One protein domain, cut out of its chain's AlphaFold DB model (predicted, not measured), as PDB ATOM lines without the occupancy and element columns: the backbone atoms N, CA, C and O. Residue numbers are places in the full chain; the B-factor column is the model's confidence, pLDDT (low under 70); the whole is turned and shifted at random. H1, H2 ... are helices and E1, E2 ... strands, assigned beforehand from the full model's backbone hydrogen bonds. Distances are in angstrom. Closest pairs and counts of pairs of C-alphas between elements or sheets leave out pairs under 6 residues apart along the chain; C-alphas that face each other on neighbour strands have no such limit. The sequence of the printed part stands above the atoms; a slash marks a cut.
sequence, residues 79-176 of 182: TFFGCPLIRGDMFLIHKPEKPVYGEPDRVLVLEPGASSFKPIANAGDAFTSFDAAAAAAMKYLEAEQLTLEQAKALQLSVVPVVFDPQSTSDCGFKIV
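Overview. This is residues 79 to 176 of the 182 residues of an uncharacterized protein of Pseudomonas oleovorans (UniProt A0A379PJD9). A small sheet of four strands is curled like part of a barrel, and helix H1 packs over one face of it, on E1 and E3. The shorter H2 sits off the sheet near Leu 141 of H1, and residues 99 to 104 stick out. The printed part has 98 residues, with E1, E2, H1, H2, E3 and E4 along the chain; the antiparallel sheet runs E2, E1, E3, E4. The class is mixed, with under half of the residues in named elements; the whole is compact, radius of gyration of the C-alphas 13.2 A, spans 39 by 34 by 22 A.

Arrangement. E1, residues 91 to 95, and E2, residues 108 to 110, form an antiparallel hairpin, with N 95 and O 108 within hydrogen-bond range at 2.9 A. H1, residues 130 to 143, is on the sheet at a height of 8.9 A, making two layers; its closest C-alphas with E1 are Ala 133 and Ile 93, 6.3 A. H2, residues 148 to 154, is close to H1 but not clearly touching, the closest C-alphas being Leu 141 and Ala 151, 6.7 A. E3, residues 157 to 164, pairs antiparallel with E1 over 157 to 160, N 94 and O 157 at 2.7 A. Over 161 to 164 it pairs with E4, residues 172 to 175, in a hairpin, N 162 and O 174 at 2.9 A. E2, H1, H2 and E3 make a split strand-helix-strand unit, two strands of one sheet joined through helices, with E1 between them in the sheet, its crossover right-handed. In H1 and H2 every O i to N i+4 pair is within hydrogen-bond range.

Along the chain. E1 begins at C-alpha 91 (38.455, -107.855, 13.844). H1 spans 19.8 A and E3 20.4 A. E4 ends at C-alpha 175 (43.611, -104.800, 7.463).

Size, cuts and confidence. The C-alphas farthest apart, of Thr 147 and Gln 166, are 39.7 A apart. The printed part has no cut. The links E1 to E2 and E2 to H1 are long. Residues 98 to 105 and 165 to 171 have pLDDT under 70.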
ATOM      1  N   THR A  79      24.871-103.677  11.615       88.81
ATOM      2  CA  THR A  79      25.086-103.369  10.190       88.81
ATOM      3  C   THR A  79      25.523-101.924   9.955       88.81
ATOM      4  O   THR A  79      25.997-101.581   8.873       88.81
ATOM      5  N   PHE A  80      25.384-101.051  10.961       90.88
ATOM      6  CA  PHE A  80      25.925 -99.688  10.915       90.88
ATOM      7  C   PHE A  80      27.434 -99.679  10.692       90.88
ATOM      8  O   PHE A  80      27.949 -98.755  10.070       90.88
ATOM      9  N   PHE A  81      28.120-100.718  11.169       92.38
ATOM     10  CA  PHE A  81      29.572-100.823  11.119       92.38
ATOM     11  C   PHE A  81      30.070-101.698   9.961       92.38
ATOM     12  O   PHE A  81      31.268-101.951   9.866       92.38
ATOM     13  N   GLY A  82      29.194-102.167   9.070       89.88
ATOM     14  CA  GLY A  82      29.577-102.969   7.908       89.88
ATOM     15  C   GLY A  82      28.732-104.227   7.734       89.88
ATOM     16  O   GLY A  82      27.614-104.321   8.226       89.88
ATOM     17  N   CYS A  83      29.262-105.195   6.986       88.69
ATOM     18  CA  CYS A  83      28.570-106.446   6.689       88.69
ATOM     19  C   CYS A  83      28.920-107.519   7.736       88.69
ATOM     20  O   CYS A  83      30.085-107.915   7.778       88.69
ATOM     21  N   PRO A  84      27.950-108.067   8.495       87.50
ATOM     22  CA  PRO A  84      28.216-109.131   9.472       87.50
ATOM     23  C   PRO A  84      28.777-110.425   8.865       87.50
ATOM     24  O   PRO A  84      29.383-111.232   9.559       87.50
ATOM     25  N   LEU A  85      28.600-110.626   7.554       87.25
ATOM     26  CA  LEU A  85      29.083-111.804   6.823       87.25
ATOM     27  C   LEU A  85      30.539-111.675   6.344       87.25
ATOM     28  O   LEU A  85      31.020-112.526   5.589       87.25
ATOM     29  N   ILE A  86      31.236-110.598   6.718       87.12
ATOM     30  CA  ILE A  86      32.638-110.404   6.358       87.12
ATOM     31  C   ILE A  86      33.513-111.504   6.977       87.12
ATOM     32  O   ILE A  86      33.393-111.839   8.152       87.12
ATOM     33  N   ARG A  87      34.389-112.099   6.160       87.56
ATOM     34  CA  ARG A  87      35.266-113.196   6.590       87.56
ATOM     35  C   ARG A  87      36.490-112.655   7.324       87.56
ATOM     36  O   ARG A  87      37.116-111.709   6.852       87.56
ATOM     37  N   GLY A  88      36.859-113.314   8.414       87.12
ATOM     38  CA  GLY A  88      38.059-113.037   9.195       87.12
ATOM     39  C   GLY A  88      38.003-113.754  10.539       87.12
ATOM     40  O   GLY A  88      36.917-114.065  11.021       87.12
ATOM     41  N   ASP A  89      39.169-114.001  11.128       89.81
ATOM     42  CA  ASP A  89      39.285-114.611  12.462       89.81
ATOM     43  C   ASP A  89      39.530-113.557  13.555       89.81
ATOM     44  O   ASP A  89      39.354-113.819  14.744       89.81
ATOM     45  N   MET A  90      39.943-112.354  13.148       94.06
ATOM     46  CA  MET A  90      40.236-111.223  14.021       94.06
ATOM     47  C   MET A  90      39.679-109.943  13.410       94.06
ATOM     48  O   MET A  90      39.761-109.737  12.197       94.06
ATOM     49  N   PHE A  91      39.138-109.074  14.255       95.12
ATOM     50  CA  PHE A  91      38.455-107.855  13.844       95.12
ATOM     51  C   PHE A  91      38.890-106.660  14.682       95.12
ATOM     52  O   PHE A  91      39.120-106.773  15.884       95.12
ATOM     53  N   LEU A  92      38.943-105.492  14.049       95.06
ATOM     54  CA  LEU A  92      39.139-104.207  14.713       95.06
ATOM     55  C   LEU A  92      38.078-103.217  14.247       95.06
ATOM     56  O   LEU A  92      37.526-103.350  13.155       95.06
ATOM     57  N   ILE A  93      37.800-102.210  15.070       95.94
ATOM     58  CA  ILE A  93      36.932-101.101  14.670       95.94
ATOM     59  C   ILE A  93      37.832-100.022  14.084       95.94
ATOM     60  O   ILE A  93      38.646 -99.443  14.793       95.94
ATOM     61  N   HIS A  94      37.696 -99.755  12.800       93.81
ATOM     62  CA  HIS A  94      38.429 -98.741  12.069       93.81
ATOM     63  C   HIS A  94      37.671 -97.412  12.065       93.81
ATOM     64  O   HIS A  94      36.450 -97.370  11.893       93.81
ATOM     65  N   LYS A  95      38.416 -96.318  12.223       91.69
ATOM     66  CA  LYS A  95      37.932 -94.954  12.033       91.69
ATOM     67  C   LYS A  95      38.719 -94.317  10.887       91.69
ATOM     68  O   LYS A  95      39.925 -94.124  11.046       91.69
ATOM     69  N   PRO A  96      38.075 -93.971   9.759       83.56
ATOM     70  CA  PRO A  96      38.768 -93.312   8.665       83.56
ATOM     71  C   PRO A  96      39.249 -91.925   9.105       83.56
ATOM     72  O   PRO A  96      38.474 -91.120   9.629       83.56
ATOM     73  N   GLU A  97      40.522 -91.628   8.860       78.62
ATOM     74  CA  GLU A  97      41.053 -90.269   8.933       78.62
ATOM     75  C   GLU A  97      41.178 -89.674   7.533       78.62
ATOM     76  O   GLU A  97      41.441 -90.371   6.552       78.62
ATOM     77  N   LYS A  98      40.972 -88.356   7.430       68.00
ATOM     78  CA  LYS A  98      41.306 -87.648   6.196       68.00
ATOM     79  C   LYS A  98      42.831 -87.632   6.063       68.00
ATOM     80  O   LYS A  98      43.481 -87.276   7.045       68.00
ATOM     81  N   PRO A  99      43.387 -87.921   4.876       64.38
ATOM     82  CA  PRO A  99      44.817 -87.778   4.646       64.38
ATOM     83  C   PRO A  99      45.240 -86.346   4.986       64.38
ATOM     84  O   PRO A  99      44.733 -85.378   4.410       64.38
ATOM     85  N   VAL A 100      46.144 -86.206   5.953       66.00
ATOM     86  CA  VAL A 100      46.770 -84.925   6.281       66.00
ATOM     87  C   VAL A 100      47.981 -84.778   5.371       66.00
ATOM     88  O   VAL A 100      48.858 -85.638   5.344       66.00
ATOM     89  N   TYR A 101      48.024 -83.700   4.586       67.12
ATOM     90  CA  TYR A 101      49.094 -83.482   3.615       67.12
ATOM     91  C   TYR A 101      50.467 -83.483   4.308       67.12
ATOM     92  O   TYR A 101      50.729 -82.639   5.163       67.12
ATOM     93  N   GLY A 102      51.338 -84.420   3.925       63.84
ATOM     94  CA  GLY A 102      52.677 -84.580   4.504       63.84
ATOM     95  C   GLY A 102      52.784 -85.608   5.635       63.84
ATOM     96  O   GLY A 102      53.899 -85.868   6.082       63.84
ATOM     97  N   GLU A 103      51.681 -86.233   6.060       62.00
ATOM     98  CA  GLU A 103      51.711 -87.391   6.957       62.00
ATOM     99  C   GLU A 103      51.363 -88.685   6.200       62.00
ATOM    100  O   GLU A 103      50.534 -88.657   5.287       62.00
ATOM    101  N   PRO A 104      51.991 -89.828   6.536       64.81
ATOM    102  CA  PRO A 104      51.538 -91.120   6.030       64.81
ATOM    103  C   PRO A 104      50.105 -91.390   6.507       64.81
ATOM    104  O   PRO A 104      49.769 -91.034   7.638       64.81
ATOM    105  N   ASP A 105      49.286 -92.038   5.673       62.81
ATOM    106  CA  ASP A 105      47.920 -92.430   6.039       62.81
ATOM    107  C   ASP A 105      47.929 -93.212   7.359       62.81
ATOM    108  O   ASP A 105      48.473 -94.318   7.456       62.81
ATOM    109  N   ARG A 106      47.342 -92.617   8.403       73.81
ATOM    110  CA  ARG A 106      47.223 -93.245   9.716       73.81
ATOM    111  C   ARG A 106      45.915 -94.013   9.772       73.81
ATOM    112  O   ARG A 106      44.830 -93.445   9.826       73.81
ATOM    113  N   VAL A 107      46.029 -95.335   9.780       84.62
ATOM    114  CA  VAL A 107      44.895 -96.218  10.044       84.62
ATOM    115  C   VAL A 107      44.659 -96.233  11.551       84.62
ATOM    116  O   VAL A 107      45.460 -96.800  12.299       84.62
ATOM    117  N   LEU A 108      43.577 -95.596  11.996       90.94
ATOM    118  CA  LEU A 108      43.171 -95.588  13.395       90.94
ATOM    119  C   LEU A 108      42.191 -96.717  13.691       90.94
ATOM    120  O   LEU A 108      41.191 -96.896  12.994       90.94
ATOM    121  N   VAL A 109      42.462 -97.449  14.768       93.19
ATOM    122  CA  VAL A 109      41.662 -98.588  15.210       93.19
ATOM    123  C   VAL A 109      41.356 -98.534  16.702       93.19
ATOM    124  O   VAL A 109      42.122 -97.976  17.489       93.19
ATOM    125  N   LEU A 110      40.234 -99.133  17.086       95.00
ATOM    126  CA  LEU A 110      39.868 -99.425  18.464       95.00
ATOM    127  C   LEU A 110      39.942-100.942  18.677       95.00
ATOM    128  O   LEU A 110      39.296-101.713  17.961       95.00
ATOM    129  N   GLU A 111      40.757-101.344  19.648       93.56
ATOM    130  CA  GLU A 111      40.962-102.734  20.068       93.56
ATOM    131  C   GLU A 111      40.061-103.100  21.264       93.56
ATOM    132  O   GLU A 111      39.455-102.210  21.878       93.56
ATOM    133  N   PRO A 112      39.970-104.387  21.643       94.50
ATOM    134  CA  PRO A 112      39.241-104.802  22.836       94.50
ATOM    135  C   PRO A 112      39.690-104.058  24.102       94.50
ATOM    136  O   PRO A 112      40.871-103.983  24.420       94.50
ATOM    137  N   GLY A 113      38.730-103.507  24.849       89.44
ATOM    138  CA  GLY A 113      38.988-102.834  26.129       89.44
ATOM    139  C   GLY A 113      39.607-101.433  26.034       89.44
ATOM    140  O   GLY A 113      39.705-100.757  27.057       89.44
ATOM    141  N   ALA A 114      39.974-100.960  24.840       89.50
ATOM    142  CA  ALA A 114      40.456 -99.597  24.658       89.50
ATOM    143  C   ALA A 114      39.310 -98.573  24.727       89.50
ATOM    144  O   ALA A 114      38.186 -98.829  24.297       89.50
ATOM    145  N   SER A 115      39.616 -97.383  25.249       89.06
ATOM    146  CA  SER A 115      38.694 -96.237  25.310       89.06
ATOM    147  C   SER A 115      38.948 -95.191  24.222       89.06
ATOM    148  O   SER A 115      38.188 -94.238  24.095       89.06
ATOM    149  N   SER A 116      40.025 -95.335  23.448       91.75
ATOM    150  CA  SER A 116      40.413 -94.375  22.416       91.75
ATOM    151  C   SER A 116      41.036 -95.075  21.217       91.75
ATOM    152  O   SER A 116      41.637 -96.143  21.335       91.75
ATOM    153  N   PHE A 117      40.869 -94.454  20.051       92.75
ATOM    154  CA  PHE A 117      41.463 -94.926  18.810       92.75
ATOM    155  C   PHE A 117      42.974 -94.704  18.816       92.75
ATOM    156  O   PHE A 117      43.454 -93.648  19.230       92.75
ATOM    157  N   LYS A 118      43.717 -95.677  18.292       90.44
ATOM    158  CA  LYS A 118      45.174 -95.612  18.150       90.44
ATOM    159  C   LYS A 118      45.626 -96.139  16.790       90.44
ATOM    160  O   LYS A 118      44.853 -96.825  16.125       90.44
ATOM    161  N   PRO A 119      46.859 -95.831  16.351       89.38
ATOM    162  CA  PRO A 119      47.397 -96.394  15.119       89.38
ATOM    163  C   PRO A 119      47.362 -97.924  15.138       89.38
ATOM    164  O   PRO A 119      47.715 -98.533  16.148       89.38
ATOM    165  N   ILE A 120      46.994 -98.544  14.014       87.12
ATOM    166  CA  ILE A 120      46.930-100.011  13.870       87.12
ATOM    167  C   ILE A 120      48.265-100.710  14.158       87.12
ATOM    168  O   ILE A 120      48.289-101.838  14.642       87.12
ATOM    169  N   ALA A 121      49.371-100.006  13.919       83.50
ATOM    170  CA  ALA A 121      50.722-100.450  14.237       83.50
ATOM    171  C   ALA A 121      50.980-100.629  15.743       83.50
ATOM    172  O   ALA A 121      51.954-101.271  16.100       83.50
ATOM    173  N   ASN A 122      50.127-100.057  16.600       86.56
ATOM    174  CA  ASN A 122      50.234-100.106  18.059       86.56
ATOM    175  C   ASN A 122      49.080-100.912  18.691       86.56
ATOM    176  O   ASN A 122      48.847-100.825  19.905       86.56
ATOM    177  N   ALA A 123      48.268-101.595  17.880       88.25
ATOM    178  CA  ALA A 123      47.171-102.426  18.361       88.25
ATOM    179  C   ALA A 123      47.721-103.779  18.826       88.25
ATOM    180  O   ALA A 123      48.385-104.480  18.071       88.25
ATOM    181  N   GLY A 124      47.461-104.126  20.085       88.62
ATOM    182  CA  GLY A 124      48.014-105.317  20.731       88.62
ATOM    183  C   GLY A 124      47.064-106.509  20.741       88.62
ATOM    184  O   GLY A 124      47.514-107.631  20.951       88.62
ATOM    185  N   ASP A 125      45.771-106.275  20.515       92.69
ATOM    186  CA  ASP A 125      44.740-107.314  20.527       92.69
ATOM    187  C   ASP A 125      43.632-107.013  19.504       92.69
ATOM    188  O   ASP A 125      43.534-105.896  18.992       92.69
ATOM    189  N   ALA A 126      42.790-108.002  19.205       94.31
ATOM    190  CA  ALA A 126      41.680-107.894  18.266       94.31
ATOM    191  C   ALA A 126      40.444-108.671  18.746       94.31
ATOM    192  O   ALA A 126      40.526-109.634  19.502       94.31
ATOM    193  N   PHE A 127      39.265-108.255  18.290       96.12
ATOM    194  CA  PHE A 127      38.022-108.970  18.572       96.12
ATOM    195  C   PHE A 127      37.972-110.285  17.795       96.12
ATOM    196  O   PHE A 127      38.394-110.348  16.644       96.12
ATOM    197  N   THR A 128      37.382-111.318  18.389       94.38
ATOM    198  CA  THR A 128      37.268-112.656  17.784       94.38
ATOM    199  C   THR A 128      36.043-112.829  16.882       94.38
ATOM    200  O   THR A 128      35.881-113.869  16.250       94.38
ATOM    201  N   SER A 129      35.152-111.835  16.821       94.94
ATOM    202  CA  SER A 129      33.986-111.848  15.935       94.94
ATOM    203  C   SER A 129      33.546-110.437  15.544       94.94
ATOM    204  O   SER A 129      33.814-109.464  16.258       94.94
ATOM    205  N   PHE A 130      32.822-110.343  14.424       94.56
ATOM    206  CA  PHE A 130      32.182-109.103  13.986       94.56
ATOM    207  C   PHE A 130      31.224-108.567  15.054       94.56
ATOM    208  O   PHE A 130      31.296-107.392  15.402       94.56
ATOM    209  N   ASP A 131      30.382-109.431  15.625       94.31
ATOM    210  CA  ASP A 131      29.373-109.037  16.612       94.31
ATOM    211  C   ASP A 131      30.008-108.442  17.873       94.31
ATOM    212  O   ASP A 131      29.519-107.449  18.413       94.31
ATOM    213  N   ALA A 132      31.138-109.001  18.324       94.75
ATOM    214  CA  ALA A 132      31.875-108.473  19.468       94.75
ATOM    215  C   ALA A 132      32.438-107.073  19.179       94.75
ATOM    216  O   ALA A 132      32.307-106.170  20.011       94.75
ATOM    217  N   ALA A 133      33.010-106.873  17.988       95.81
ATOM    218  CA  ALA A 133      33.515-105.575  17.552       95.81
ATOM    219  C   ALA A 133      32.378-104.552  17.368       95.81
ATOM    220  O   ALA A 133      32.479-103.421  17.839       95.81
ATOM    221  N   ALA A 134      31.262-104.945  16.753       94.94
ATOM    222  CA  ALA A 134      30.094-104.089  16.563       94.94
ATOM    223  C   ALA A 134      29.464-103.679  17.904       94.94
ATOM    224  O   ALA A 134      29.133-102.511  18.108       94.94
ATOM    225  N   ALA A 135      29.365-104.607  18.862       93.88
ATOM    226  CA  ALA A 135      28.899-104.308  20.212       93.88
ATOM    227  C   ALA A 135      29.824-103.323  20.941       93.88
ATOM    228  O   ALA A 135      29.347-102.408  21.613       93.88
ATOM    229  N   ALA A 136      31.142-103.475  20.797       94.88
ATOM    230  CA  ALA A 136      32.105-102.527  21.346       94.88
ATOM    231  C   ALA A 136      32.011-101.147  20.670       94.88
ATOM    232  O   ALA A 136      32.066-100.129  21.358       94.88
ATOM    233  N   ALA A 137      31.780-101.097  19.357       94.62
ATOM    234  CA  ALA A 137      31.570 -99.849  18.630       94.62
ATOM    235  C   ALA A 137      30.293 -99.122  19.085       94.62
ATOM    236  O   ALA A 137      30.326 -97.913  19.304       94.62
ATOM    237  N   MET A 138      29.186 -99.843  19.307       93.44
ATOM    238  CA  MET A 138      27.966 -99.258  19.884       93.44
ATOM    239  C   MET A 138      28.230 -98.663  21.268       93.44
ATOM    240  O   MET A 138      27.877 -97.510  21.504       93.44
ATOM    241  N   LYS A 139      28.923 -99.400  22.145       92.56
ATOM    242  CA  LYS A 139      29.301 -98.907  23.479       92.56
ATOM    243  C   LYS A 139      30.176 -97.659  23.416       92.56
ATOM    244  O   LYS A 139      29.998 -96.757  24.226       92.56
ATOM    245  N   TYR A 140      31.103 -97.593  22.460       93.56
ATOM    246  CA  TYR A 140      31.914 -96.399  22.235       93.56
ATOM    247  C   TYR A 140      31.035 -95.192  21.872       93.56
ATOM    248  O   TYR A 140      31.162 -94.133  22.481       93.56
ATOM    249  N   LEU A 141      30.098 -95.354  20.929       92.44
ATOM    250  CA  LEU A 141      29.186 -94.272  20.535       92.44
ATOM    251  C   LEU A 141      28.296 -93.800  21.698       92.44
ATOM    252  O   LEU A 141      28.040 -92.601  21.818       92.44
ATOM    253  N   GLU A 142      27.836 -94.726  22.544       90.06
ATOM    254  CA  GLU A 142      27.062 -94.413  23.752       90.06
ATOM    255  C   GLU A 142      27.894 -93.659  24.795       90.06
ATOM    256  O   GLU A 142      27.430 -92.657  25.340       90.06
ATOM    257  N   ALA A 143      29.122 -94.115  25.058       90.62
ATOM    258  CA  ALA A 143      30.016 -93.501  26.038       90.62
ATOM    259  C   ALA A 143      30.380 -92.056  25.661       90.62
ATOM    260  O   ALA A 143      30.405 -91.179  26.523       90.62
ATOM    261  N   GLU A 144      30.584 -91.800  24.367       89.94
ATOM    262  CA  GLU A 144      30.860 -90.471  23.813       89.94
ATOM    263  C   GLU A 144      29.610 -89.569  23.730       89.94
ATOM    264  O   GLU A 144      29.718 -88.398  23.365       89.94
ATOM    265  N   GLN A 145      28.419 -90.090  24.061       88.88
ATOM    266  CA  GLN A 145      27.139 -89.363  24.051       88.88
ATOM    267  C   GLN A 145      26.852 -88.652  22.719       88.88
ATOM    268  O   GLN A 145      26.326 -87.536  22.672       88.88
ATOM    269  N   LEU A 146      27.213 -89.302  21.614       89.19
ATOM    270  CA  LEU A 146      27.100 -88.712  20.286       89.19
ATOM    271  C   LEU A 146      25.646 -88.659  19.817       89.19
ATOM    272  O   LEU A 146      24.816 -89.506  20.138       89.19
ATOM    273  N   THR A 147      25.347 -87.675  18.977       91.44
ATOM    274  CA  THR A 147      24.130 -87.659  18.155       91.44
ATOM    275  C   THR A 147      24.238 -88.667  17.013       91.44
ATOM    276  O   THR A 147      25.335 -89.077  16.620       91.44
ATOM    277  N   LEU A 148      23.103 -89.036  16.414       89.44
ATOM    278  CA  LEU A 148      23.096 -89.923  15.250       89.44
ATOM    279  C   LEU A 148      23.885 -89.331  14.073       89.44
ATOM    280  O   LEU A 148      24.570 -90.054  13.350       89.44
ATOM    281  N   GLU A 149      23.805 -88.016  13.874       90.62
ATOM    282  CA  GLU A 149      24.550 -87.328  12.823       90.62
ATOM    283  C   GLU A 149      26.066 -87.373  13.071       90.62
ATOM    284  O   GLU A 149      26.831 -87.628  12.140       90.62
ATOM    285  N   GLN A 150      26.506 -87.203  14.322       91.31
ATOM    286  CA  GLN A 150      27.918 -87.336  14.695       91.31
ATOM    287  C   GLN A 150      28.413 -88.778  14.539       91.31
ATOM    288  O   GLN A 150      29.480 -88.989  13.969       91.31
ATOM    289  N   ALA A 151      27.624 -89.769  14.962       91.00
ATOM    290  CA  ALA A 151      27.960 -91.180  14.773       91.00
ATOM    291  C   ALA A 151      28.131 -91.534  13.285       91.00
ATOM    292  O   ALA A 151      29.092 -92.204  12.913       91.00
ATOM    293  N   LYS A 152      27.246 -91.028  12.412       89.56
ATOM    294  CA  LYS A 152      27.364 -91.188  10.949       89.56
ATOM    295  C   LYS A 152      28.619 -90.513  10.396       89.56
ATOM    296  O   LYS A 152      29.273 -91.073   9.522       89.56
ATOM    297  N   ALA A 153      28.965 -89.332  10.905       90.12
ATOM    298  CA  ALA A 153      30.149 -88.596  10.473       90.12
ATOM    299  C   ALA A 153      31.466 -89.290  10.856       90.12
ATOM    300  O   ALA A 153      32.459 -89.108  10.155       90.12
ATOM    301  N   LEU A 154      31.478 -90.095  11.927       90.31
ATOM    302  CA  LEU A 154      32.653 -90.880  12.311       90.31
ATOM    303  C   LEU A 154      32.973 -92.016  11.335       90.31
ATOM    304  O   LEU A 154      34.120 -92.448  11.307       90.31
ATOM    305  N   GLN A 155      31.983 -92.498  10.570       90.56
ATOM    306  CA  GLN A 155      32.147 -93.575   9.582       90.56
ATOM    307  C   GLN A 155      32.894 -94.804  10.135       90.56
ATOM    308  O   GLN A 155      33.734 -95.389   9.452       90.56
ATOM    309  N   LEU A 156      32.606 -95.176  11.387       93.62
ATOM    310  CA  LEU A 156      33.227 -96.341  12.014       93.62
ATOM    311  C   LEU A 156      32.870 -97.611  11.242       93.62
ATOM    312  O   LEU A 156      31.705 -97.822  10.903       93.62
ATOM    313  N   SER A 157      33.854 -98.477  11.021       94.50
ATOM    314  CA  SER A 157      33.645 -99.765  10.364       94.50
ATOM    315  C   SER A 157      34.363-100.894  11.087       94.50
ATOM    316  O   SER A 157      35.477-100.728  11.568       94.50
ATOM    317  N   VAL A 158      33.743-102.065  11.166       95.25
ATOM    318  CA  VAL A 158      34.417-103.286  11.605       95.25
ATOM    319  C   VAL A 158      35.163-103.864  10.409       95.25
ATOM    320  O   VAL A 158      34.573-104.110   9.356       95.25
ATOM    321  N   VAL A 159      36.466-104.077  10.572       93.50
ATOM    322  CA  VAL A 159      37.352-104.583   9.522       93.50
ATOM    323  C   VAL A 159      38.059-105.862   9.974       93.50
ATOM    324  O   VAL A 159      38.500-105.934  11.124       93.50
ATOM    325  N   PRO A 160      38.186-106.875   9.098       94.25
ATOM    326  CA  PRO A 160      38.985-108.054   9.379       94.25
ATOM    327  C   PRO A 160      40.469-107.695   9.340       94.25
ATOM    328  O   PRO A 160      40.920-106.908   8.500       94.25
ATOM    329  N   VAL A 161      41.238-108.297  10.236       92.38
ATOM    330  CA  VAL A 161      42.673-108.066  10.358       92.38
ATOM    331  C   VAL A 161      43.444-109.373  10.479       92.38
ATOM    332  O   VAL A 161      42.911-110.402  10.884       92.38
ATOM    333  N   VAL A 162      44.726-109.315  10.140       91.25
ATOM    334  CA  VAL A 162      45.702-110.370  10.421       91.25
ATOM    335  C   VAL A 162      46.840-109.791  11.242       91.25
ATOM    336  O   VAL A 162      47.231-108.637  11.044       91.25
ATOM    337  N   PHE A 163      47.357-110.585  12.172       87.25
ATOM    338  CA  PHE A 163      48.544-110.215  12.926       87.25
ATOM    339  C   PHE A 163      49.757-110.270  11.996       87.25
ATOM    340  O   PHE A 163      49.990-111.294  11.350       87.25
ATOM    341  N   ASP A 164      50.510-109.175  11.915       78.12
ATOM    342  CA  ASP A 164      51.735-109.107  11.130       78.12
ATOM    343  C   ASP A 164      52.966-108.971  12.041       78.12
ATOM    344  O   ASP A 164      53.338-107.860  12.436       78.12
ATOM    345  N   PRO A 165      53.654-110.088  12.335       65.88
ATOM    346  CA  PRO A 165      54.860-110.074  13.155       65.88
ATOM    347  C   PRO A 165      56.061-109.402  12.468       65.88
ATOM    348  O   PRO A 165      57.079-109.195  13.121       65.88
ATOM    349  N   GLN A 166      55.988-109.093  11.167       60.47
ATOM    350  CA  GLN A 166      57.058-108.424  10.416       60.47
ATOM    351  C   GLN A 166      56.865-106.905  10.313       60.47
ATOM    352  O   GLN A 166      57.699-106.220   9.712       60.47
ATOM    353  N   SER A 167      55.790-106.360  10.893       60.66
ATOM    354  CA  SER A 167      55.635-104.916  11.047       60.66
ATOM    355  C   SER A 167      56.810-104.368  11.861       60.66
ATOM    356  O   SER A 167      57.074-104.814  12.972       60.66
ATOM    357  N   THR A 168      57.530-103.385  11.321       54.50
ATOM    358  CA  THR A 168      58.702-102.746  11.955       54.50
ATOM    359  C   THR A 168      58.350-101.863  13.162       54.50
ATOM    360  O   THR A 168      59.211-101.169  13.696       54.50
ATOM    361  N   SER A 169      57.086-101.879  13.579       53.50
ATOM    362  CA  SER A 169      56.543-101.230  14.774       53.50
ATOM    363  C   SER A 169      55.997-102.337  15.672       53.50
ATOM    364  O   SER A 169      55.296-103.217  15.171       53.50
ATOM    365  N   ASP A 170      56.386-102.319  16.949       51.19
ATOM    366  CA  ASP A 170      56.044-103.322  17.961       51.19
ATOM    367  C   ASP A 170      54.575-103.772  17.844       51.19
ATOM    368  O   ASP A 170      53.669-102.993  18.115       51.19
ATOM    369  N   CYS A 171      54.355-105.034  17.455       54.88
ATOM    370  CA  CYS A 171      53.043-105.691  17.367       54.88
ATOM    371  C   CYS A 171      52.023-104.953  16.468       54.88
ATOM    372  O   CYS A 171      51.176-104.209  16.954       54.88
ATOM    373  N   GLY A 172      52.054-105.199  15.153       70.12
ATOM    374  CA  GLY A 172      51.111-104.582  14.215       70.12
ATOM    375  C   GLY A 172      50.046-105.538  13.676       70.12
ATOM    376  O   GLY A 172      50.337-106.683  13.329       70.12
ATOM    377  N   PHE A 173      48.819-105.041  13.511       85.81
ATOM    378  CA  PHE A 173      47.813-105.673  12.653       85.81
ATOM    379  C   PHE A 173      47.840-105.073  11.243       85.81
ATOM    380  O   PHE A 173      48.186-103.909  11.040       85.81
ATOM    381  N   LYS A 174      47.407-105.855  10.252       87.06
ATOM    382  CA  LYS A 174      47.109-105.375   8.897       87.06
ATOM    383  C   LYS A 174      45.648-105.634   8.563       87.06
ATOM    384  O   LYS A 174      45.148-106.729   8.805       87.06
ATOM    385  N   ILE A 175      44.977-104.640   7.976       86.81
ATOM    386  CA  ILE A 175      43.611-104.800   7.463       86.81
ATOM    387  C   ILE A 175      43.636-105.753   6.270       86.81
ATOM    388  O   ILE A 175      44.374-105.543   5.305       86.81
ATOM    389  N   VAL A 176      42.785-106.772   6.315       85.56
ATOM    390  CA  VAL A 176      42.511-107.623   5.162       85.56
ATOM    391  C   VAL A 176      41.521-106.867   4.288       85.56
ATOM    392  O   VAL A 176      40.326-106.816   4.572       85.56
TER     393      VAL A 176